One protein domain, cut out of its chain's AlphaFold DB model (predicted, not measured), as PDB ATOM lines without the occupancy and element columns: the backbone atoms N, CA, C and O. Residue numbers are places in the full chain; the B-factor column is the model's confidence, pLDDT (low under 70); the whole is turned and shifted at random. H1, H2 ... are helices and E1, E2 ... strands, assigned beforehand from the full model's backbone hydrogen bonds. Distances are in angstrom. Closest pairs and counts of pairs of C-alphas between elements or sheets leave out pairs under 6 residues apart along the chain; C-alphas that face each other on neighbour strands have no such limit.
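This is residues 185 to 329 of the 329 residues of an uncharacterized protein of Myxococcus fulvus (strain ATCC BAA-855 / HW-1) (UniProt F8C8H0). One twisted, six-stranded sheet makes a wall, and a helical hairpin stands at one end of it: H3 lies slantwise over one face, over E1, E6 and E5, and H4 folds back along H3, away from the sheet. Short H1 sits beside the edge strand E1 and packs on H4, while short H2 only grazes the sheet near E5 and E4. The 145 printed residues hold four named helices and six named strands, in the order H1 E1 H2 E2 E3 H3 H4 E4 E5 E6; the sheet's order is E1 E6 E5 E4 E2 E3, mixed, and the class is mixed, helices and strands. The whole is compact, with a radius of gyration of the C-alphas of 14.9 A, and flat, spanning 45 by 38 by 20 A.

H1, residues 185 to 194, is on the sheet at a height of 5.9 A, over none of its strands; its closest C-alphas to the edge strand E1, residues 200 to 205, are those of Asn 193 and Arg 203, 5.4 A apart. H2, residues 210 to 215, only grazes the sheet with residues 210 to 214. E2, residues 222 to 229, is parallel to the edge strand E3, residues 242 to 244, with N 228 and O 243 at 2.8 A. H3, residues 251 to 268, is on the sheet at a height of 8.8 A, at 40 degrees to E1 on the local plane; with the sheet it makes two layers, a helix on one face. H4, residues 273 to 287, is not on the sheet and forms a helical hairpin with H3, at a shallow tilt of 20 degrees, opposite ways; their closest C-alphas are those of Gly 251 and Thr 287, 4.3 A apart. H1 touches H4 at a steep tilt of 54 degrees, opposite ways, with the C-alphas of Leu 185 and Gly 279 closest, at 3.9 A. E4, residues 291 to 300, E5, residues 305 to 314, and E6, residues 320 to 328, form a meander, each strand the antiparallel neighbour of the one before. Within hydrogen-bond range are N 297 and O 309 of E4 and E5, 2.8 A, and N 323 and O 310 of E6 and E5, 2.8 A. E4 is also antiparallel to E2, with N 227 and O 296 at 2.8 A, and E6 to E1, with N 203 and O 324 at 2.9 A. In H1, H2, H3 and H4 every O i to N i+4 pair is within hydrogen-bond range.

H1 begins at C-alpha 185, (-90.282, -133.828, 17.374). H3 measures 26.1 A from first to last C-alpha and H4 20.9 A. E5 is 30.4 A long, E4 29.1 A, E6 27.3 A and E2 21.8 A. E6 ends at C-alpha 328, (-92.840, -135.668, -9.428).

The C-alphas of Gly 239 and Thr 274 are the two farthest apart, at 45.5 A. The printed part has no cut. The link from E2 to E3, residues 230 to 241, is long. Mean pLDDT of the printed part is 89.2, and residue 317 is under 70.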
ATOM      1  N   LEU A 185     -89.368-133.731  18.502       84.62
ATOM      2  CA  LEU A 185     -90.282-133.828  17.374       84.62
ATOM      3  C   LEU A 185     -90.478-132.471  16.678       84.62
ATOM      4  O   LEU A 185     -90.354-132.408  15.460       84.62
ATOM      5  N   THR A 186     -90.703-131.376  17.416       80.62
ATOM      6  CA  THR A 186     -90.834-130.035  16.809       80.62
ATOM      7  C   THR A 186     -89.561-129.615  16.069       80.62
ATOM      8  O   THR A 186     -89.640-129.059  14.976       80.62
ATOM      9  N   ALA A 187     -88.379-129.893  16.620       79.00
ATOM     10  CA  ALA A 187     -87.096-129.589  15.991       79.00
ATOM     11  C   ALA A 187     -86.881-130.412  14.712       79.00
ATOM     12  O   ALA A 187     -86.422-129.869  13.707       79.00
ATOM     13  N   LEU A 188     -87.259-131.695  14.724       88.31
ATOM     14  CA  LEU A 188     -87.246-132.547  13.537       88.31
ATOM     15  C   LEU A 188     -88.199-132.013  12.457       88.31
ATOM     16  O   LEU A 188     -87.805-131.875  11.302       88.31
ATOM     17  N   ILE A 189     -89.426-131.652  12.840       90.19
ATOM     18  CA  ILE A 189     -90.422-131.055  11.939       90.19
ATOM     19  C   ILE A 189     -89.899-129.749  11.336       90.19
ATOM     20  O   ILE A 189     -89.991-129.551  10.126       90.19
ATOM     21  N   ALA A 190     -89.315-128.874  12.154       83.06
ATOM     22  CA  ALA A 190     -88.743-127.615  11.695       83.06
ATOM     23  C   ALA A 190     -87.605-127.838  10.689       83.06
ATOM     24  O   ALA A 190     -87.554-127.147   9.676       83.06
ATOM     25  N   ALA A 191     -86.731-128.820  10.932       84.50
ATOM     26  CA  ALA A 191     -85.656-129.161  10.005       84.50
ATOM     27  C   ALA A 191     -86.192-129.681   8.662       84.50
ATOM     28  O   ALA A 191     -85.739-129.224   7.619       84.50
ATOM     29  N   ILE A 192     -87.198-130.562   8.680       92.38
ATOM     30  CA  ILE A 192     -87.853-131.070   7.461       92.38
ATOM     31  C   ILE A 192     -88.526-129.932   6.686       92.38
ATOM     32  O   ILE A 192     -88.386-129.825   5.470       92.38
ATOM     33  N   ASN A 193     -89.236-129.045   7.382       90.56
ATOM     34  CA  ASN A 193     -89.947-127.936   6.750       90.56
ATOM     35  C   ASN A 193     -89.013-126.833   6.230       90.56
ATOM     36  O   ASN A 193     -89.419-126.072   5.353       90.56
ATOM     37  N   ALA A 194     -87.787-126.743   6.753       87.19
ATOM     38  CA  ALA A 194     -86.768-125.803   6.292       87.19
ATOM     39  C   ALA A 194     -86.069-126.245   4.994       87.19
ATOM     40  O   ALA A 194     -85.426-125.412   4.358       87.19
ATOM     41  N   GLN A 195     -86.200-127.517   4.597       87.94
ATOM     42  CA  GLN A 195     -85.662-128.021   3.331       87.94
ATOM     43  C   GLN A 195     -86.290-127.281   2.145       87.94
ATOM     44  O   GLN A 195     -87.512-127.049   2.108       87.94
ATOM     45  N   GLU A 196     -85.459-126.929   1.163       86.44
ATOM     46  CA  GLU A 196     -85.911-126.229  -0.039       86.44
ATOM     47  C   GLU A 196     -86.975-127.053  -0.780       86.44
ATOM     48  O   GLU A 196     -86.906-128.280  -0.866       86.44
ATOM     49  N   GLU A 197     -87.997-126.378  -1.314       82.88
ATOM     50  CA  GLU A 197     -89.015-127.066  -2.104       82.88
ATOM     51  C   GLU A 197     -88.376-127.648  -3.371       82.88
ATOM     52  O   GLU A 197     -87.737-126.949  -4.160       82.88
ATOM     53  N   SER A 198     -88.567-128.950  -3.569       81.06
ATOM     54  CA  SER A 198     -88.044-129.697  -4.706       81.06
ATOM     55  C   SER A 198     -89.139-130.546  -5.361       81.06
ATOM     56  O   SER A 198     -90.288-130.588  -4.913       81.06
ATOM     57  N   LEU A 199     -88.773-131.276  -6.421       83.44
ATOM     58  CA  LEU A 199     -89.644-132.279  -7.051       83.44
ATOM     59  C   LEU A 199     -90.102-133.376  -6.066       83.44
ATOM     60  O   LEU A 199     -91.109-134.034  -6.316       83.44
ATOM     61  N   TRP A 200     -89.386-133.547  -4.951       86.69
ATOM     62  CA  TRP A 200     -89.649-134.535  -3.910       86.69
ATOM     63  C   TRP A 200     -89.628-133.823  -2.550       86.69
ATOM     64  O   TRP A 200     -88.596-133.747  -1.889       86.69
ATOM     65  N   THR A 201     -90.761-133.248  -2.147       90.44
ATOM     66  CA  THR A 201     -90.859-132.433  -0.921       90.44
ATOM     67  C   THR A 201     -91.633-133.175   0.159       90.44
ATOM     68  O   THR A 201     -92.608-133.865  -0.134       90.44
ATOM     69  N   SER A 202     -91.216-133.036   1.417       94.56
ATOM     70  CA  SER A 202     -91.990-133.471   2.581       94.56
ATOM     71  C   SER A 202     -92.235-132.309   3.528       94.56
ATOM     72  O   SER A 202     -91.365-131.457   3.716       94.56
ATOM     73  N   ARG A 203     -93.428-132.279   4.121       93.81
ATOM     74  CA  ARG A 203     -93.785-131.347   5.191       93.81
ATOM     75  C   ARG A 203     -94.443-132.104   6.328       93.81
ATOM     76  O   ARG A 203     -95.157-133.081   6.106       93.81
ATOM     77  N   LEU A 204     -94.186-131.649   7.544       94.81
ATOM     78  CA  LEU A 204     -94.853-132.131   8.744       94.81
ATOM     79  C   LEU A 204     -95.466-130.945   9.483       94.81
ATOM     80  O   LEU A 204     -94.904-129.852   9.488       94.81
ATOM     81  N   SER A 205     -96.596-131.154  10.146       89.69
ATOM     82  CA  SER A 205     -97.173-130.143  11.027       89.69
ATOM     83  C   SER A 205     -97.823-130.778  12.244       89.69
ATOM     84  O   SER A 205     -98.409-131.856  12.164       89.69
ATOM     85  N   GLN A 206     -97.740-130.089  13.377       86.06
ATOM     86  CA  GLN A 206     -98.551-130.370  14.567       86.06
ATOM     87  C   GLN A 206     -99.673-129.338  14.745       86.06
ATOM     88  O   GLN A 206    -100.503-129.484  15.640       86.06
ATOM     89  N   ASP A 207     -99.713-128.326  13.876       83.19
ATOM     90  CA  ASP A 207    -100.694-127.250  13.878       83.19
ATOM     91  C   ASP A 207    -101.435-127.216  12.537       83.19
ATOM     92  O   ASP A 207    -100.862-126.912  11.488       83.19
ATOM     93  N   PHE A 208    -102.697-127.634  12.565       81.94
ATOM     94  CA  PHE A 208    -103.593-127.635  11.413       81.94
ATOM     95  C   PHE A 208    -105.044-127.717  11.882       81.94
ATOM     96  O   PHE A 208    -105.344-128.303  12.930       81.94
ATOM     97  N   ASP A 209    -105.960-127.185  11.076       86.56
ATOM     98  CA  ASP A 209    -107.392-127.398  11.247       86.56
ATOM     99  C   ASP A 209    -107.873-128.594  10.405       86.56
ATOM    100  O   ASP A 209    -107.447-128.784   9.269       86.56
ATOM    101  N   ILE A 210    -108.743-129.443  10.967       83.69
ATOM    102  CA  ILE A 210    -109.234-130.636  10.247       83.69
ATOM    103  C   ILE A 210    -110.084-130.226   9.045       83.69
ATOM    104  O   ILE A 210    -109.981-130.866   7.999       83.69
ATOM    105  N   GLN A 211    -110.937-129.212   9.202       84.75
ATOM    106  CA  GLN A 211    -111.826-128.781   8.134       84.75
ATOM    107  C   GLN A 211    -111.016-128.165   7.000       84.75
ATOM    108  O   GLN A 211    -111.234-128.544   5.857       84.75
ATOM    109  N   ASP A 212    -110.013-127.340   7.309       88.44
ATOM    110  CA  ASP A 212    -109.115-126.785   6.287       88.44
ATOM    111  C   ASP A 212    -108.404-127.892   5.486       88.44
ATOM    112  O   ASP A 212    -108.300-127.822   4.258       88.44
ATOM    113  N   VAL A 213    -107.957-128.963   6.153       90.94
ATOM    114  CA  VAL A 213    -107.338-130.116   5.477       90.94
ATOM    115  C   VAL A 213    -108.339-130.862   4.592       90.94
ATOM    116  O   VAL A 213    -107.998-131.223   3.463       90.94
ATOM    117  N   ILE A 214    -109.565-131.087   5.079       90.50
ATOM    118  CA  ILE A 214    -110.644-131.755   4.331       90.50
ATOM    119  C   ILE A 214    -111.088-130.920   3.121       90.50
ATOM    120  O   ILE A 214    -111.324-131.479   2.049       90.50
ATOM    121  N   ASP A 215    -111.138-129.599   3.271       89.88
ATOM    122  CA  ASP A 215    -111.498-128.643   2.219       89.88
ATOM    123  C   ASP A 215    -110.371-128.450   1.190       89.88
ATOM    124  O   ASP A 215    -110.581-127.861   0.127       89.88
ATOM    125  N   GLY A 216    -109.189-129.005   1.468       88.81
ATOM    126  CA  GLY A 216    -108.091-129.126   0.521       88.81
ATOM    127  C   GLY A 216    -107.016-128.052   0.628       88.81
ATOM    128  O   GLY A 216    -106.267-127.876  -0.329       88.81
ATOM    129  N   ALA A 217    -106.868-127.375   1.773       88.19
ATOM    130  CA  ALA A 217    -105.831-126.353   1.983       88.19
ATOM    131  C   ALA A 217    -104.397-126.854   1.700       88.19
ATOM    132  O   ALA A 217    -103.527-126.075   1.317       88.19
ATOM    133  N   HIS A 218    -104.172-128.164   1.835       87.31
ATOM    134  CA  HIS A 218    -102.884-128.832   1.626       87.31
ATOM    135  C   HIS A 218    -102.773-129.527   0.253       87.31
ATOM    136  O   HIS A 218    -101.795-130.211  -0.035       87.31
ATOM    137  N   GLY A 219    -103.782-129.383  -0.611       80.12
ATOM    138  CA  GLY A 219    -103.785-129.914  -1.970       80.12
ATOM    139  C   GLY A 219    -103.763-128.788  -2.999       80.12
ATOM    140  O   GLY A 219    -104.691-127.994  -3.074       80.12
ATOM    141  N   ASN A 220    -102.738-128.742  -3.856       79.62
ATOM    142  CA  ASN A 220    -102.723-127.850  -5.030       79.62
ATOM    143  C   ASN A 220    -102.946-128.587  -6.366       79.62
ATOM    144  O   ASN A 220    -102.658-128.045  -7.434       79.62
ATOM    145  N   GLY A 221    -103.454-129.824  -6.300       80.88
ATOM    146  CA  GLY A 221    -103.728-130.700  -7.442       80.88
ATOM    147  C   GLY A 221    -105.195-131.133  -7.547       80.88
ATOM    148  O   GLY A 221    -106.052-130.708  -6.779       80.88
ATOM    149  N   GLU A 222    -105.485-132.008  -8.508       89.56
ATOM    150  CA  GLU A 222    -106.805-132.620  -8.684       89.56
ATOM    151  C   GLU A 222    -107.053-133.658  -7.586       89.56
ATOM    152  O   GLU A 222    -106.284-134.607  -7.446       89.56
ATOM    153  N   PHE A 223    -108.131-133.508  -6.815       92.62
ATOM    154  CA  PHE A 223    -108.533-134.516  -5.833       92.62
ATOM    155  C   PHE A 223    -108.765-135.873  -6.512       92.62
ATOM    156  O   PHE A 223    -109.553-135.973  -7.451       92.62
ATOM    157  N   GLN A 224    -108.129-136.932  -6.008       93.00
ATOM    158  CA  GLN A 224    -108.301-138.289  -6.539       93.00
ATOM    159  C   GLN A 224    -109.142-139.167  -5.618       93.00
ATOM    160  O   GLN A 224    -110.097-139.817  -6.051       93.00
ATOM    161  N   SER A 225    -108.768-139.229  -4.342       94.75
ATOM    162  CA  SER A 225    -109.462-140.055  -3.358       94.75
ATOM    163  C   SER A 225    -109.097-139.657  -1.940       94.75
ATOM    164  O   SER A 225    -108.009-139.128  -1.699       94.75
ATOM    165  N   ALA A 226    -109.987-139.986  -1.011       95.94
ATOM    166  CA  ALA A 226    -109.702-139.932   0.407       95.94
ATOM    167  C   ALA A 226    -110.231-141.170   1.143       95.94
ATOM    168  O   ALA A 226    -111.298-141.708   0.828       95.94
ATOM    169  N   SER A 227    -109.482-141.611   2.150       96.50
ATOM    170  CA  SER A 227    -109.874-142.662   3.087       96.50
ATOM    171  C   SER A 227    -109.744-142.140   4.512       96.50
ATOM    172  O   SER A 227    -108.635-141.967   5.012       96.50
ATOM    173  N   CYS A 228    -110.877-141.931   5.172       96.56
ATOM    174  CA  CYS A 228    -110.975-141.392   6.523       96.56
ATOM    175  C   CYS A 228    -111.352-142.455   7.558       96.56
ATOM    176  O   CYS A 228    -111.902-143.509   7.236       96.56
ATOM    177  N   PHE A 229    -111.069-142.172   8.823       96.00
ATOM    178  CA  PHE A 229    -111.397-143.009   9.973       96.00
ATOM    179  C   PHE A 229    -111.708-142.124  11.178       96.00
ATOM    180  O   PHE A 229    -110.964-141.198  11.488       96.00
ATOM    181  N   GLY A 230    -112.831-142.392  11.847       90.31
ATOM    182  CA  GLY A 230    -113.260-141.614  13.013       90.31
ATOM    183  C   GLY A 230    -113.645-140.153  12.728       90.31
ATOM    184  O   GLY A 230    -113.847-139.392  13.669       90.31
ATOM    185  N   ILE A 231    -113.760-139.768  11.453       90.25
ATOM    186  CA  ILE A 231    -114.255-138.459  11.008       90.25
ATOM    187  C   ILE A 231    -115.724-138.592  10.608       90.25
ATOM    188  O   ILE A 231    -116.100-139.570   9.954       90.25
ATOM    189  N   ASP A 232    -116.548-137.619  11.004       86.50
ATOM    190  CA  ASP A 232    -117.958-137.573  10.625       86.50
ATOM    191  C   ASP A 232    -118.094-137.393   9.099       86.50
ATOM    192  O   ASP A 232    -117.614-136.392   8.561       86.50
ATOM    193  N   PRO A 233    -118.767-138.320   8.390       88.88
ATOM    194  CA  PRO A 233    -118.961-138.214   6.948       88.88
ATOM    195  C   PRO A 233    -119.745-136.985   6.495       88.88
ATOM    196  O   PRO A 233    -119.690-136.638   5.316       88.88
ATOM    197  N   SER A 234    -120.479-136.328   7.399       88.69
ATOM    198  CA  SER A 234    -121.178-135.074   7.102       88.69
ATOM    199  C   SER A 234    -120.231-133.920   6.747       88.69
ATOM    200  O   SER A 234    -120.661-132.968   6.097       88.69
ATOM    201  N   LEU A 235    -118.950-134.026   7.122       86.31
ATOM    202  CA  LEU A 235    -117.909-133.032   6.852       86.31
ATOM    203  C   LEU A 235    -117.302-133.158   5.448       86.31
ATOM    204  O   LEU A 235    -116.553-132.278   5.029       86.31
ATOM    205  N   PHE A 236    -117.580-134.243   4.719       91.69
ATOM    206  CA  PHE A 236    -116.926-134.499   3.438       91.69
ATOM    207  C   PHE A 236    -117.541-133.677   2.296       91.69
ATOM    208  O   PHE A 236    -118.769-133.661   2.142       91.69
ATOM    209  N   PRO A 237    -116.712-133.066   1.429       88.88
ATOM    210  CA  PRO A 237    -117.189-132.389   0.234       88.88
ATOM    211  C   PRO A 237    -118.050-133.301  -0.651       88.88
ATOM    212  O   PRO A 237    -117.669-134.417  -1.022       88.88
ATOM    213  N   ALA A 238    -119.232-132.810  -1.024       85.69
ATOM    214  CA  ALA A 238    -120.178-133.565  -1.835       85.69
ATOM    215  C   ALA A 238    -119.622-133.867  -3.241       85.69
ATOM    216  O   ALA A 238    -118.996-133.024  -3.880       85.69
ATOM    217  N   GLY A 239    -119.914-135.066  -3.755       79.88
ATOM    218  CA  GLY A 239    -119.557-135.466  -5.123       79.88
ATOM    219  C   GLY A 239    -118.099-135.897  -5.321       79.88
ATOM    220  O   GLY A 239    -117.712-136.185  -6.450       79.88
ATOM    221  N   GLN A 240    -117.308-135.978  -4.249       85.25
ATOM    222  CA  GLN A 240    -115.934-136.474  -4.273       85.25
ATOM    223  C   GLN A 240    -115.829-137.914  -3.739       85.25
ATOM    224  O   GLN A 240    -116.696-138.399  -3.012       85.25
ATOM    225  N   ASN A 241    -114.753-138.613  -4.110       90.94
ATOM    226  CA  ASN A 241    -114.493-140.002  -3.719       90.94
ATOM    227  C   ASN A 241    -113.916-140.106  -2.293       90.94
ATOM    228  O   ASN A 241    -112.712-140.297  -2.111       90.94
ATOM    229  N   TRP A 242    -114.792-139.974  -1.296       94.50
ATOM    230  CA  TRP A 242    -114.474-140.156   0.121       94.50
ATOM    231  C   TRP A 242    -114.948-141.523   0.606       94.50
ATOM    232  O   TRP A 242    -116.097-141.918   0.405       94.50
ATOM    233  N   THR A 243    -114.062-142.245   1.282       95.00
ATOM    234  CA  THR A 243    -114.361-143.537   1.902       95.00
ATOM    235  C   THR A 243    -114.096-143.474   3.398       95.00
ATOM    236  O   THR A 243    -113.215-142.748   3.851       95.00
ATOM    237  N   VAL A 244    -114.864-144.237   4.177       94.19
ATOM    238  CA  VAL A 244    -114.660-144.364   5.623       94.19
ATOM    239  C   VAL A 244    -114.275-145.795   5.920       94.19
ATOM    240  O   VAL A 244    -115.062-146.716   5.689       94.19
ATOM    241  N   ARG A 245    -113.065-145.995   6.437       93.81
ATOM    242  CA  ARG A 245    -112.652-147.308   6.927       93.81
ATOM    243  C   ARG A 245    -113.171-147.518   8.359       93.81
ATOM    244  O   ARG A 245    -113.279-146.556   9.119       93.81
ATOM    245  N   PRO A 246    -113.479-148.767   8.756       89.81
ATOM    246  CA  PRO A 246    -114.162-149.046  10.023       89.81
ATOM    247  C   PRO A 246    -113.273-148.902  11.266       89.81
ATOM    248  O   PRO A 246    -113.793-148.720  12.361       89.81
ATOM    249  N   ASN A 247    -111.950-149.002  11.112       94.25
ATOM    250  CA  ASN A 247    -111.010-149.010  12.231       94.25
ATOM    251  C   ASN A 247    -110.250-147.681  12.323       94.25
ATOM    252  O   ASN A 247    -109.790-147.147  11.309       94.25
ATOM    253  N   LEU A 248    -110.085-147.190  13.554       95.19
ATOM    254  CA  LEU A 248    -109.207-146.068  13.883       95.19
ATOM    255  C   LEU A 248    -107.743-146.428  13.619       95.19
ATOM    256  O   LEU A 248    -107.375-147.602  13.685       95.19
ATOM    257  N   ALA A 249    -106.912-145.420  13.350       96.94
ATOM    258  CA  ALA A 249    -105.476-145.650  13.264       96.94
ATOM    259  C   ALA A 249    -104.907-145.986  14.646       96.94
ATOM    260  O   ALA A 249    -105.337-145.448  15.670       96.94
ATOM    261  N   THR A 250    -103.933-146.889  14.668       97.25
ATOM    262  CA  THR A 250    -103.184-147.217  15.888       97.25
ATOM    263  C   THR A 250    -101.961-146.321  16.014       97.25
ATOM    264  O   THR A 250    -101.438-145.843  15.013       97.25
ATOM    265  N   GLY A 251    -101.434-146.156  17.226       93.00
ATOM    266  CA  GLY A 251    -100.164-145.459  17.418       93.00
ATOM    267  C   GLY A 251     -99.000-145.998  16.588       93.00
ATOM    268  O   GLY A 251     -98.183-145.226  16.099       93.00
ATOM    269  N   THR A 252     -98.957-147.316  16.373       97.19
ATOM    270  CA  THR A 252     -97.963-147.953  15.499       97.19
ATOM    271  C   THR A 252     -98.108-147.506  14.049       97.19
ATOM    272  O   THR A 252     -97.106-147.227  13.405       97.19
ATOM    273  N   GLU A 253     -99.340-147.407  13.549       97.19
ATOM    274  CA  GLU A 253     -99.612-146.922  12.194       97.19
ATOM    275  C   GLU A 253     -99.187-145.459  12.036       97.19
ATOM    276  O   GLU A 253     -98.477-145.135  11.090       97.19
ATOM    277  N   VAL A 254     -99.537-144.596  12.999       97.38
ATOM    278  CA  VAL A 254     -99.106-143.187  12.991       97.38
ATOM    279  C   VAL A 254     -97.582-143.089  12.981       97.38
ATOM    280  O   VAL A 254     -97.021-142.369  12.163       97.38
ATOM    281  N   TYR A 255     -96.906-143.836  13.858       97.00
ATOM    282  CA  TYR A 255     -95.446-143.843  13.917       97.00
ATOM    283  C   TYR A 255     -94.818-144.237  12.573       97.00
ATOM    284  O   TYR A 255     -93.968-143.507  12.076       97.00
ATOM    285  N   GLN A 256     -95.267-145.338  11.965       97.62
ATOM    286  CA  GLN A 256     -94.720-145.842  10.698       97.62
ATOM    287  C   GLN A 256     -94.923-144.864   9.537       97.62
ATOM    288  O   GLN A 256     -94.055-144.722   8.679       97.62
ATOM    289  N   GLU A 257     -96.062-144.179   9.507       97.06
ATOM    290  CA  GLU A 257     -96.389-143.230   8.444       97.06
ATOM    291  C   GLU A 257     -95.551-141.949   8.526       97.06
ATOM    292  O   GLU A 257     -95.047-141.444   7.517       97.06
ATOM    293  N   ILE A 258     -95.324-141.451   9.741       97.19
ATOM    294  CA  ILE A 258     -94.452-140.295   9.955       97.19
ATOM    295  C   ILE A 258     -92.981-140.681   9.790       97.19
ATOM    296  O   ILE A 258     -92.246-139.937   9.151       97.19
ATOM    297  N   GLU A 259     -92.551-141.851  10.272       97.44
ATOM    298  CA  GLU A 259     -91.208-142.394  10.018       97.44
ATOM    299  C   GLU A 259     -90.932-142.498   8.512       97.44
ATOM    300  O   GLU A 259     -89.878-142.067   8.048       97.44
ATOM    301  N   GLY A 260     -91.903-142.972   7.724       96.00
ATOM    302  CA  GLY A 260     -91.809-142.988   6.264       96.00
ATOM    303  C   GLY A 260     -91.665-141.590   5.652       96.00
ATOM    304  O   GLY A 260     -90.913-141.414   4.694       96.00
ATOM    305  N   THR A 261     -92.332-140.582   6.223       96.25
ATOM    306  CA  THR A 261     -92.199-139.181   5.791       96.25
ATOM    307  C   THR A 261     -90.831-138.600   6.137       96.25
ATOM    308  O   THR A 261     -90.201-137.978   5.283       96.25
ATOM    309  N   VAL A 262     -90.333-138.860   7.345       96.25
ATOM    310  CA  VAL A 262     -88.986-138.463   7.778       96.25
ATOM    311  C   VAL A 262     -87.927-139.120   6.891       96.25
ATOM    312  O   VAL A 262     -87.052-138.431   6.381       96.25
ATOM    313  N   GLY A 263     -88.040-140.426   6.629       94.94
ATOM    314  CA  GLY A 263     -87.111-141.148   5.755       94.94
ATOM    315  C   GLY A 263     -87.155-140.677   4.299       94.94
ATOM    316  O   GLY A 263     -86.140-140.696   3.605       94.94
ATOM    317  N   TYR A 264     -88.314-140.218   3.823       93.06
ATOM    318  CA  TYR A 264     -88.424-139.593   2.507       93.06
ATOM    319  C   TYR A 264     -87.728-138.225   2.467       93.06
ATOM    320  O   TYR A 264     -87.016-137.949   1.504       93.06
ATOM    321  N   ALA A 265     -87.893-137.394   3.502       93.75
ATOM    322  CA  ALA A 265     -87.196-136.113   3.627       93.75
ATOM    323  C   ALA A 265     -85.669-136.303   3.675       93.75
ATOM    324  O   ALA A 265     -84.951-135.707   2.876       93.75
ATOM    325  N   ASP A 266     -85.191-137.204   4.538       94.12
ATOM    326  CA  ASP A 266     -83.767-137.526   4.712       94.12
ATOM    327  C   ASP A 266     -83.107-138.027   3.418       94.12
ATOM    328  O   ASP A 266     -82.001-137.626   3.057       94.12
ATOM    329  N   ARG A 267     -83.819-138.863   2.651       90.56
ATOM    330  CA  ARG A 267     -83.323-139.358   1.362       90.56
ATOM    331  C   ARG A 267     -83.040-138.232   0.361       90.56
ATOM    332  O   ARG A 267     -82.148-138.392  -0.477       90.56
ATOM    333  N   ASN A 268     -83.824-137.156   0.393       86.62
ATOM    334  CA  ASN A 268     -83.709-136.050  -0.559       86.62
ATOM    335  C   ASN A 268     -82.729-134.980  -0.071       86.62
ATOM    336  O   ASN A 268     -81.944-134.464  -0.865       86.62
ATOM    337  N   GLU A 269     -82.737-134.696   1.229       89.12
ATOM    338  CA  GLU A 269     -81.784-133.814   1.893       89.12
ATOM    339  C   GLU A 269     -81.456-134.392   3.284       89.12
ATOM    340  O   GLU A 269     -82.328-134.394   4.157       89.12
ATOM    341  N   PRO A 270     -80.223-134.898   3.499       92.19
ATOM    342  CA  PRO A 270     -79.872-135.617   4.720       92.19
ATOM    343  C   PRO A 270     -80.095-134.810   5.998       92.19
ATOM    344  O   PRO A 270     -79.653-133.663   6.117       92.19
ATOM    345  N   LEU A 271     -80.717-135.449   6.983       87.00
ATOM    346  CA  LEU A 271     -80.971-134.899   8.308       87.00
ATOM    347  C   LEU A 271     -79.949-135.447   9.320       87.00
ATOM    348  O   LEU A 271     -79.411-136.539   9.145       87.00
ATOM    349  N   PRO A 272     -79.656-134.727  10.419       84.38
ATOM    350  CA  PRO A 272     -78.800-135.266  11.471       84.38
ATOM    351  C   PRO A 272     -79.410-136.521  12.120       84.38
ATOM    352  O   PRO A 272     -80.527-136.465  12.634       84.38
ATOM    353  N   ASP A 273     -78.649-137.620  12.186       81.38
ATOM    354  CA  ASP A 273     -79.100-138.900  12.767       81.38
ATOM    355  C   ASP A 273     -79.688-138.749  14.177       81.38
ATOM    356  O   ASP A 273     -80.717-139.340  14.499       81.38
ATOM    357  N   THR A 274     -79.054-137.931  15.022       70.75
ATOM    358  CA  THR A 274     -79.521-137.677  16.392       70.75
ATOM    359  C   THR A 274     -80.865-136.955  16.406       70.75
ATOM    360  O   THR A 274     -81.726-137.291  17.206       70.75
ATOM    361  N   LEU A 275     -81.083-136.013  15.482       77.62
ATOM    362  CA  LEU A 275     -82.344-135.279  15.373       77.62
ATOM    363  C   LEU A 275     -83.491-136.206  14.952       77.62
ATOM    364  O   LEU A 275     -84.581-136.133  15.517       77.62
ATOM    365  N   MET A 276     -83.237-137.094  13.986       90.12
ATOM    366  CA  MET A 276     -84.213-138.100  13.567       90.12
ATOM    367  C   MET A 276     -84.518-139.083  14.695       90.12
ATOM    368  O   MET A 276     -85.687-139.329  14.990       90.12
ATOM    369  N   ALA A 277     -83.482-139.621  15.344       80.25
ATOM    370  CA  ALA A 277     -83.636-140.582  16.429       80.25
ATOM    371  C   ALA A 277     -84.436-139.995  17.599       80.25
ATOM    372  O   ALA A 277     -85.403-140.616  18.039       80.25
ATOM    373  N   ASP A 278     -84.084-138.793  18.060       77.06
ATOM    374  CA  ASP A 278     -84.751-138.147  19.193       77.06
ATOM    375  C   ASP A 278     -86.196-137.758  18.841       77.06
ATOM    376  O   ASP A 278     -87.117-138.012  19.622       77.06
ATOM    377  N   GLY A 279     -86.426-137.204  17.644       86.31
ATOM    378  CA  GLY A 279     -87.765-136.817  17.194       86.31
ATOM    379  C   GLY A 279     -88.701-138.011  16.991       86.31
ATOM    380  O   GLY A 279     -89.860-137.966  17.413       86.31
ATOM    381  N   LEU A 280     -88.210-139.110  16.409       93.00
ATOM    382  CA  LEU A 280     -88.993-140.336  16.234       93.00
ATOM    383  C   LEU A 280     -89.208-141.078  17.558       93.00
ATOM    384  O   LEU A 280     -90.305-141.585  17.788       93.00
ATOM    385  N   ALA A 281     -88.218-141.119  18.453       83.94
ATOM    386  CA  ALA A 281     -88.400-141.687  19.789       83.94
ATOM    387  C   ALA A 281     -89.477-140.924  20.575       83.94
ATOM    388  O   ALA A 281     -90.331-141.531  21.227       83.94
ATOM    389  N   GLU A 282     -89.487-139.594  20.469       82.88
ATOM    390  CA  GLU A 282     -90.533-138.769  21.061       82.88
ATOM    391  C   GLU A 282     -91.909-139.021  20.419       82.88
ATOM    392  O   GLU A 282     -92.895-139.205  21.139       82.88
ATOM    393  N   LEU A 283     -91.993-139.094  19.086       91.50
ATOM    394  CA  LEU A 283     -93.232-139.464  18.401       91.50
ATOM    395  C   LEU A 283     -93.755-140.817  18.896       91.50
ATOM    396  O   LEU A 283     -94.938-140.940  19.211       91.50
ATOM    397  N   GLN A 284     -92.882-141.821  19.001       91.88
ATOM    398  CA  GLN A 284     -93.242-143.149  19.488       91.88
ATOM    399  C   GLN A 284     -93.810-143.090  20.909       91.88
ATOM    400  O   GLN A 284     -94.824-143.726  21.188       91.88
ATOM    401  N   ALA A 285     -93.196-142.312  21.803       83.00
ATOM    402  CA  ALA A 285     -93.688-142.137  23.167       83.00
ATOM    403  C   ALA A 285     -95.083-141.488  23.205       83.00
ATOM    404  O   ALA A 285     -95.917-141.862  24.032       83.00
ATOM    405  N   ARG A 286     -95.356-140.547  22.293       82.50
ATOM    406  CA  ARG A 286     -96.645-139.842  22.192       82.50
ATOM    407  C   ARG A 286     -97.749-140.710  21.599       82.50
ATOM    408  O   ARG A 286     -98.897-140.597  22.019       82.50
ATOM    409  N   THR A 287     -97.415-141.589  20.658       87.69
ATOM    410  CA  THR A 287     -98.397-142.423  19.955       87.69
ATOM    411  C   THR A 287     -98.579-143.806  20.585       87.69
ATOM    412  O   THR A 287     -99.610-144.441  20.364       87.69
ATOM    413  N   ALA A 288     -97.638-144.296  21.399       88.69
ATOM    414  CA  ALA A 288     -97.683-145.640  21.975       88.69
ATOM    415  C   ALA A 288     -98.994-145.932  22.730       88.69
ATOM    416  O   ALA A 288     -99.379-145.235  23.667       88.69
ATOM    417  N   GLY A 289     -99.682-147.007  22.326       85.44
ATOM    418  CA  GLY A 289    -100.940-147.442  22.943       85.44
ATOM    419  C   GLY A 289    -102.143-146.526  22.678       85.44
ATOM    420  O   GLY A 289    -103.193-146.733  23.283       85.44
ATOM    421  N   ARG A 290    -102.010-145.531  21.791       89.25
ATOM    422  CA  ARG A 290    -103.073-144.584  21.434       89.25
ATOM    423  C   ARG A 290    -103.842-145.007  20.182       89.25
ATOM    424  O   ARG A 290    -103.391-145.846  19.395       89.25
ATOM    425  N   THR A 291    -105.005-144.388  20.004       93.25
ATOM    426  CA  THR A 291    -105.869-144.503  18.824       93.25
ATOM    427  C   THR A 291    -106.149-143.128  18.239       93.25
ATOM    428  O   THR A 291    -106.223-142.145  18.977       93.25
ATOM    429  N   PHE A 292    -106.318-143.063  16.920       95.44
ATOM    430  CA  PHE A 292    -106.380-141.805  16.184       95.44
ATOM    431  C   PHE A 292    -107.534-141.776  15.187       95.44
ATOM    432  O   PHE A 292    -107.778-142.757  14.477       95.44
ATOM    433  N   ASN A 293    -108.182-140.616  15.101       92.62
ATOM    434  CA  ASN A 293    -109.019-140.211  13.974       92.62
ATOM    435  C   ASN A 293    -108.135-139.587  12.889       92.62
ATOM    436  O   ASN A 293    -107.050-139.096  13.200       92.62
ATOM    437  N   GLY A 294    -108.574-139.574  11.634       95.06
ATOM    438  CA  GLY A 294    -107.743-139.043  10.558       95.06
ATOM    439  C   GLY A 294    -108.245-139.339   9.156       95.06
ATOM    440  O   GLY A 294    -109.284-139.977   8.970       95.06
ATOM    441  N   CYS A 295    -107.475-138.887   8.171       96.56
ATOM    442  CA  CYS A 295    -107.696-139.190   6.761       96.56
ATOM    443  C   CYS A 295    -106.379-139.337   6.008       96.56
ATOM    444  O   CYS A 295    -105.390-138.680   6.329       96.56
ATOM    445  N   PHE A 296    -106.414-140.152   4.955       96.62
ATOM    446  CA  PHE A 296    -105.430-140.170   3.877       96.62
ATOM    447  C   PHE A 296    -106.074-139.551   2.652       96.62
ATOM    448  O   PHE A 296    -107.115-140.037   2.215       96.62
ATOM    449  N   ILE A 297    -105.477-138.499   2.112       96.69
ATOM    450  CA  ILE A 297    -105.998-137.740   0.982       96.69
ATOM    451  C   ILE A 297    -104.938-137.737  -0.116       96.69
ATOM    452  O   ILE A 297    -103.766-137.468   0.140       96.69
ATOM    453  N   SER A 298    -105.353-138.056  -1.338       95.12
ATOM    454  CA  SER A 298    -104.484-138.103  -2.512       95.12
ATOM    455  C   SER A 298    -104.941-137.088  -3.547       95.12
ATOM    456  O   SER A 298    -106.107-137.095  -3.957       95.12
ATOM    457  N   TYR A 299    -104.001-136.275  -4.018       94.31
ATOM    458  CA  TYR A 299    -104.181-135.358  -5.136       94.31
ATOM    459  C   TYR A 299    -103.229-135.724  -6.277       94.31
ATOM    460  O   TYR A 299    -102.072-136.074  -6.049       94.31
ATOM    461  N   GLY A 300    -103.702-135.614  -7.514       91.12
ATOM    462  CA  GLY A 300    -102.897-135.746  -8.722       91.12
ATOM    463  C   GLY A 300    -102.400-134.388  -9.210       91.12
ATOM    464  O   GLY A 300    -103.139-133.404  -9.206       91.12
ATOM    465  N   LYS A 301    -101.156-134.329  -9.686       85.19
ATOM    466  CA  LYS A 301    -100.551-133.138 -10.294       85.19
ATOM    467  C   LYS A 301    -100.088-133.471 -11.712       85.19
ATOM    468  O   LYS A 301     -98.901-133.514 -12.021       85.19
ATOM    469  N   GLY A 302    -101.064-133.734 -12.580       81.38
ATOM    470  CA  GLY A 302    -100.819-134.268 -13.920       81.38
ATOM    471  C   GLY A 302    -100.466-135.765 -13.904       81.38
ATOM    472  O   GLY A 302    -100.686-136.437 -12.900       81.38
ATOM    473  N   PRO A 303     -99.954-136.312 -15.022       79.56
ATOM    474  CA  PRO A 303     -99.727-137.752 -15.166       79.56
ATOM    475  C   PRO A 303     -98.512-138.299 -14.400       79.56
ATOM    476  O   PRO A 303     -98.413-139.511 -14.250       79.56
ATOM    477  N   TRP A 304     -97.610-137.432 -13.934       84.50
ATOM    478  CA  TRP A 304     -96.308-137.813 -13.365       84.50
ATOM    479  C   TRP A 304     -96.060-137.197 -11.989       84.50
ATOM    480  O   TRP A 304     -94.921-137.056 -11.578       84.50
ATOM    481  N   GLY A 305     -97.098-136.762 -11.278       87.69
ATOM    482  CA  GLY A 305     -96.905-136.166  -9.962       87.69
ATOM    483  C   GLY A 305     -98.129-136.278  -9.080       87.69
ATOM    484  O   GLY A 305     -99.258-136.408  -9.561       87.69
ATOM    485  N   GLY A 306     -97.906-136.196  -7.776       92.44
ATOM    486  CA  GLY A 306     -98.969-136.307  -6.794       92.44
ATOM    487  C   GLY A 306     -98.608-135.707  -5.446       92.44
ATOM    488  O   GLY A 306     -97.447-135.426  -5.145       92.44
ATOM    489  N   ILE A 307     -99.650-135.503  -4.648       94.12
ATOM    490  CA  ILE A 307     -99.571-135.024  -3.273       94.12
ATOM    491  C   ILE A 307    -100.333-136.013  -2.405       94.12
ATOM    492  O   ILE A 307    -101.508-136.286  -2.656       94.12
ATOM    493  N   GLN A 308     -99.668-136.542  -1.387       95.06
ATOM    494  CA  GLN A 308    -100.313-137.309  -0.331       95.06
ATOM    495  C   GLN A 308    -100.348-136.472   0.935       95.06
ATOM    496  O   GLN A 308     -99.304-136.028   1.402       95.06
ATOM    497  N   VAL A 309    -101.541-136.291   1.490       97.00
ATOM    498  CA  VAL A 309    -101.760-135.627   2.775       97.00
ATOM    499  C   VAL A 309    -102.342-136.654   3.730       97.00
ATOM    500  O   VAL A 309    -103.352-137.292   3.428       97.00
ATOM    501  N   LYS A 310    -101.711-136.837   4.884       97.56
ATOM    502  CA  LYS A 310    -102.212-137.712   5.948       97.56
ATOM    503  C   LYS A 310    -102.250-136.915   7.234       97.56
ATOM    504  O   LYS A 310    -101.283-136.235   7.550       97.56
ATOM    505  N   PHE A 311    -103.338-137.008   7.981       96.69
ATOM    506  CA  PHE A 311    -103.415-136.385   9.297       96.69
ATOM    507  C   PHE A 311    -104.001-137.337  10.323       96.69
ATOM    508  O   PHE A 311    -104.828-138.192   9.997       96.69
ATOM    509  N   TYR A 312    -103.582-137.151  11.569       97.00
ATOM    510  CA  TYR A 312    -103.974-137.962  12.708       97.00
ATOM    511  C   TYR A 312    -104.281-137.068  13.899       97.00
ATOM    512  O   TYR A 312    -103.556-136.107  14.157       97.00
ATOM    513  N   VAL A 313    -105.338-137.402  14.633       90.56
ATOM    514  CA  VAL A 313    -105.743-136.730  15.869       90.56
ATOM    515  C   VAL A 313    -106.056-137.778  16.926       90.56
ATOM    516  O   VAL A 313    -106.939-138.615  16.733       90.56
ATOM    517  N   ASP A 314    -105.302-137.753  18.023       85.00
ATOM    518  CA  ASP A 314    -105.449-138.666  19.154       85.00
ATOM    519  C   ASP A 314    -106.851-138.526  19.749       85.00
ATOM    520  O   ASP A 314    -107.304-137.424  20.067       85.00
ATOM    521  N   THR A 315    -107.545-139.650  19.915       78.88
ATOM    522  CA  THR A 315    -108.938-139.660  20.382       78.88
ATOM    523  C   THR A 315    -109.111-139.282  21.853       78.88
ATOM    524  O   THR A 315    -110.238-139.099  22.302       78.88
ATOM    525  N   VAL A 316    -108.021-139.235  22.620       73.62
ATOM    526  CA  VAL A 316    -108.000-138.959  24.061       73.62
ATOM    527  C   VAL A 316    -107.369-137.600  24.349       73.62
ATOM    528  O   VAL A 316    -107.957-136.807  25.074       73.62
ATOM    529  N   THR A 317    -106.173-137.339  23.820       68.81
ATOM    530  CA  THR A 317    -105.390-136.132  24.144       68.81
ATOM    531  C   THR A 317    -105.610-134.992  23.162       68.81
ATOM    532  O   THR A 317    -105.233-133.862  23.451       68.81
ATOM    533  N   GLY A 318    -106.164-135.280  21.982       72.31
ATOM    534  CA  GLY A 318    -106.220-134.315  20.891       72.31
ATOM    535  C   GLY A 318    -104.856-134.001  20.274       72.31
ATOM    536  O   GLY A 318    -104.788-133.095  19.452       72.31
ATOM    537  N   TYR A 319    -103.781-134.726  20.624       78.94
ATOM    538  CA  TYR A 319    -102.484-134.613  19.948       78.94
ATOM    539  C   TYR A 319    -102.651-134.824  18.442       78.94
ATOM    540  O   TYR A 319    -103.324-135.765  18.015       78.94
ATOM    541  N   ARG A 320    -102.033-133.956  17.639       86.12
ATOM    542  CA  ARG A 320    -102.211-133.934  16.188       86.12
ATOM    543  C   ARG A 320    -100.873-134.034  15.485       86.12
ATOM    544  O   ARG A 320     -99.885-133.452  15.930       86.12
ATOM    545  N   ILE A 321    -100.866-134.744  14.367       93.69
ATOM    546  CA  ILE A 321     -99.747-134.722  13.436       93.69
ATOM    547  C   ILE A 321    -100.254-134.901  12.010       93.69
ATOM    548  O   ILE A 321    -101.129-135.727  11.744       93.69
ATOM    549  N   LEU A 322     -99.715-134.093  11.112       96.19
ATOM    550  CA  LEU A 322     -99.998-134.086   9.690       96.19
ATOM    551  C   LEU A 322     -98.693-134.281   8.928       96.19
ATOM    552  O   LEU A 322     -97.656-133.739   9.311       96.19
ATOM    553  N   SER A 323     -98.761-135.061   7.857       97.06
ATOM    554  CA  SER A 323     -97.678-135.284   6.910       97.06
ATOM    555  C   SER A 323     -98.139-135.023   5.489       97.06
ATOM    556  O   SER A 323     -99.184-135.530   5.070       97.06
ATOM    557  N   GLU A 324     -97.315-134.307   4.739       94.88
ATOM    558  CA  GLU A 324     -97.483-134.064   3.313       94.88
ATOM    559  C   GLU A 324     -96.271-134.591   2.562       94.88
ATOM    560  O   GLU A 324     -95.127-134.359   2.961       94.88
ATOM    561  N   GLN A 325     -96.520-135.267   1.448       93.81
ATOM    562  CA  GLN A 325     -95.483-135.720   0.533       93.81
ATOM    563  C   GLN A 325     -95.843-135.326  -0.888       93.81
ATOM    564  O   GLN A 325     -96.891-135.713  -1.406       93.81
ATOM    565  N   HIS A 326     -94.955-134.566  -1.516       91.38
ATOM    566  CA  HIS A 326     -95.024-134.199  -2.922       91.38
ATOM    567  C   HIS A 326     -94.014-135.046  -3.685       91.38
ATOM    568  O   HIS A 326     -92.861-135.181  -3.261       91.38
ATOM    569  N   TRP A 327     -94.439-135.584  -4.820       87.25
ATOM    570  CA  TRP A 327     -93.569-136.312  -5.731       87.25
ATOM    571  C   TRP A 327     -93.854-135.911  -7.175       87.25
ATOM    572  O   TRP A 327     -95.002-135.637  -7.541       87.25
ATOM    573  N   VAL A 328     -92.796-135.882  -7.982       83.69
ATOM    574  CA  VAL A 328     -92.840-135.668  -9.428       83.69
ATOM    575  C   VAL A 328     -91.801-136.579 -10.086       83.69
ATOM    576  O   VAL A 328     -90.608-136.428  -9.822       83.69
ATOM    577  N   GLU A 329     -92.267-137.510 -10.919       72.88
ATOM    578  CA  GLU A 329     -91.478-138.456 -11.731       72.88
ATOM    579  C   GLU A 329     -90.911-137.836 -13.018       72.88
ATOM    580  O   GLU A 329     -91.618-137.043 -13.688       72.88
TER     581      GLU A 329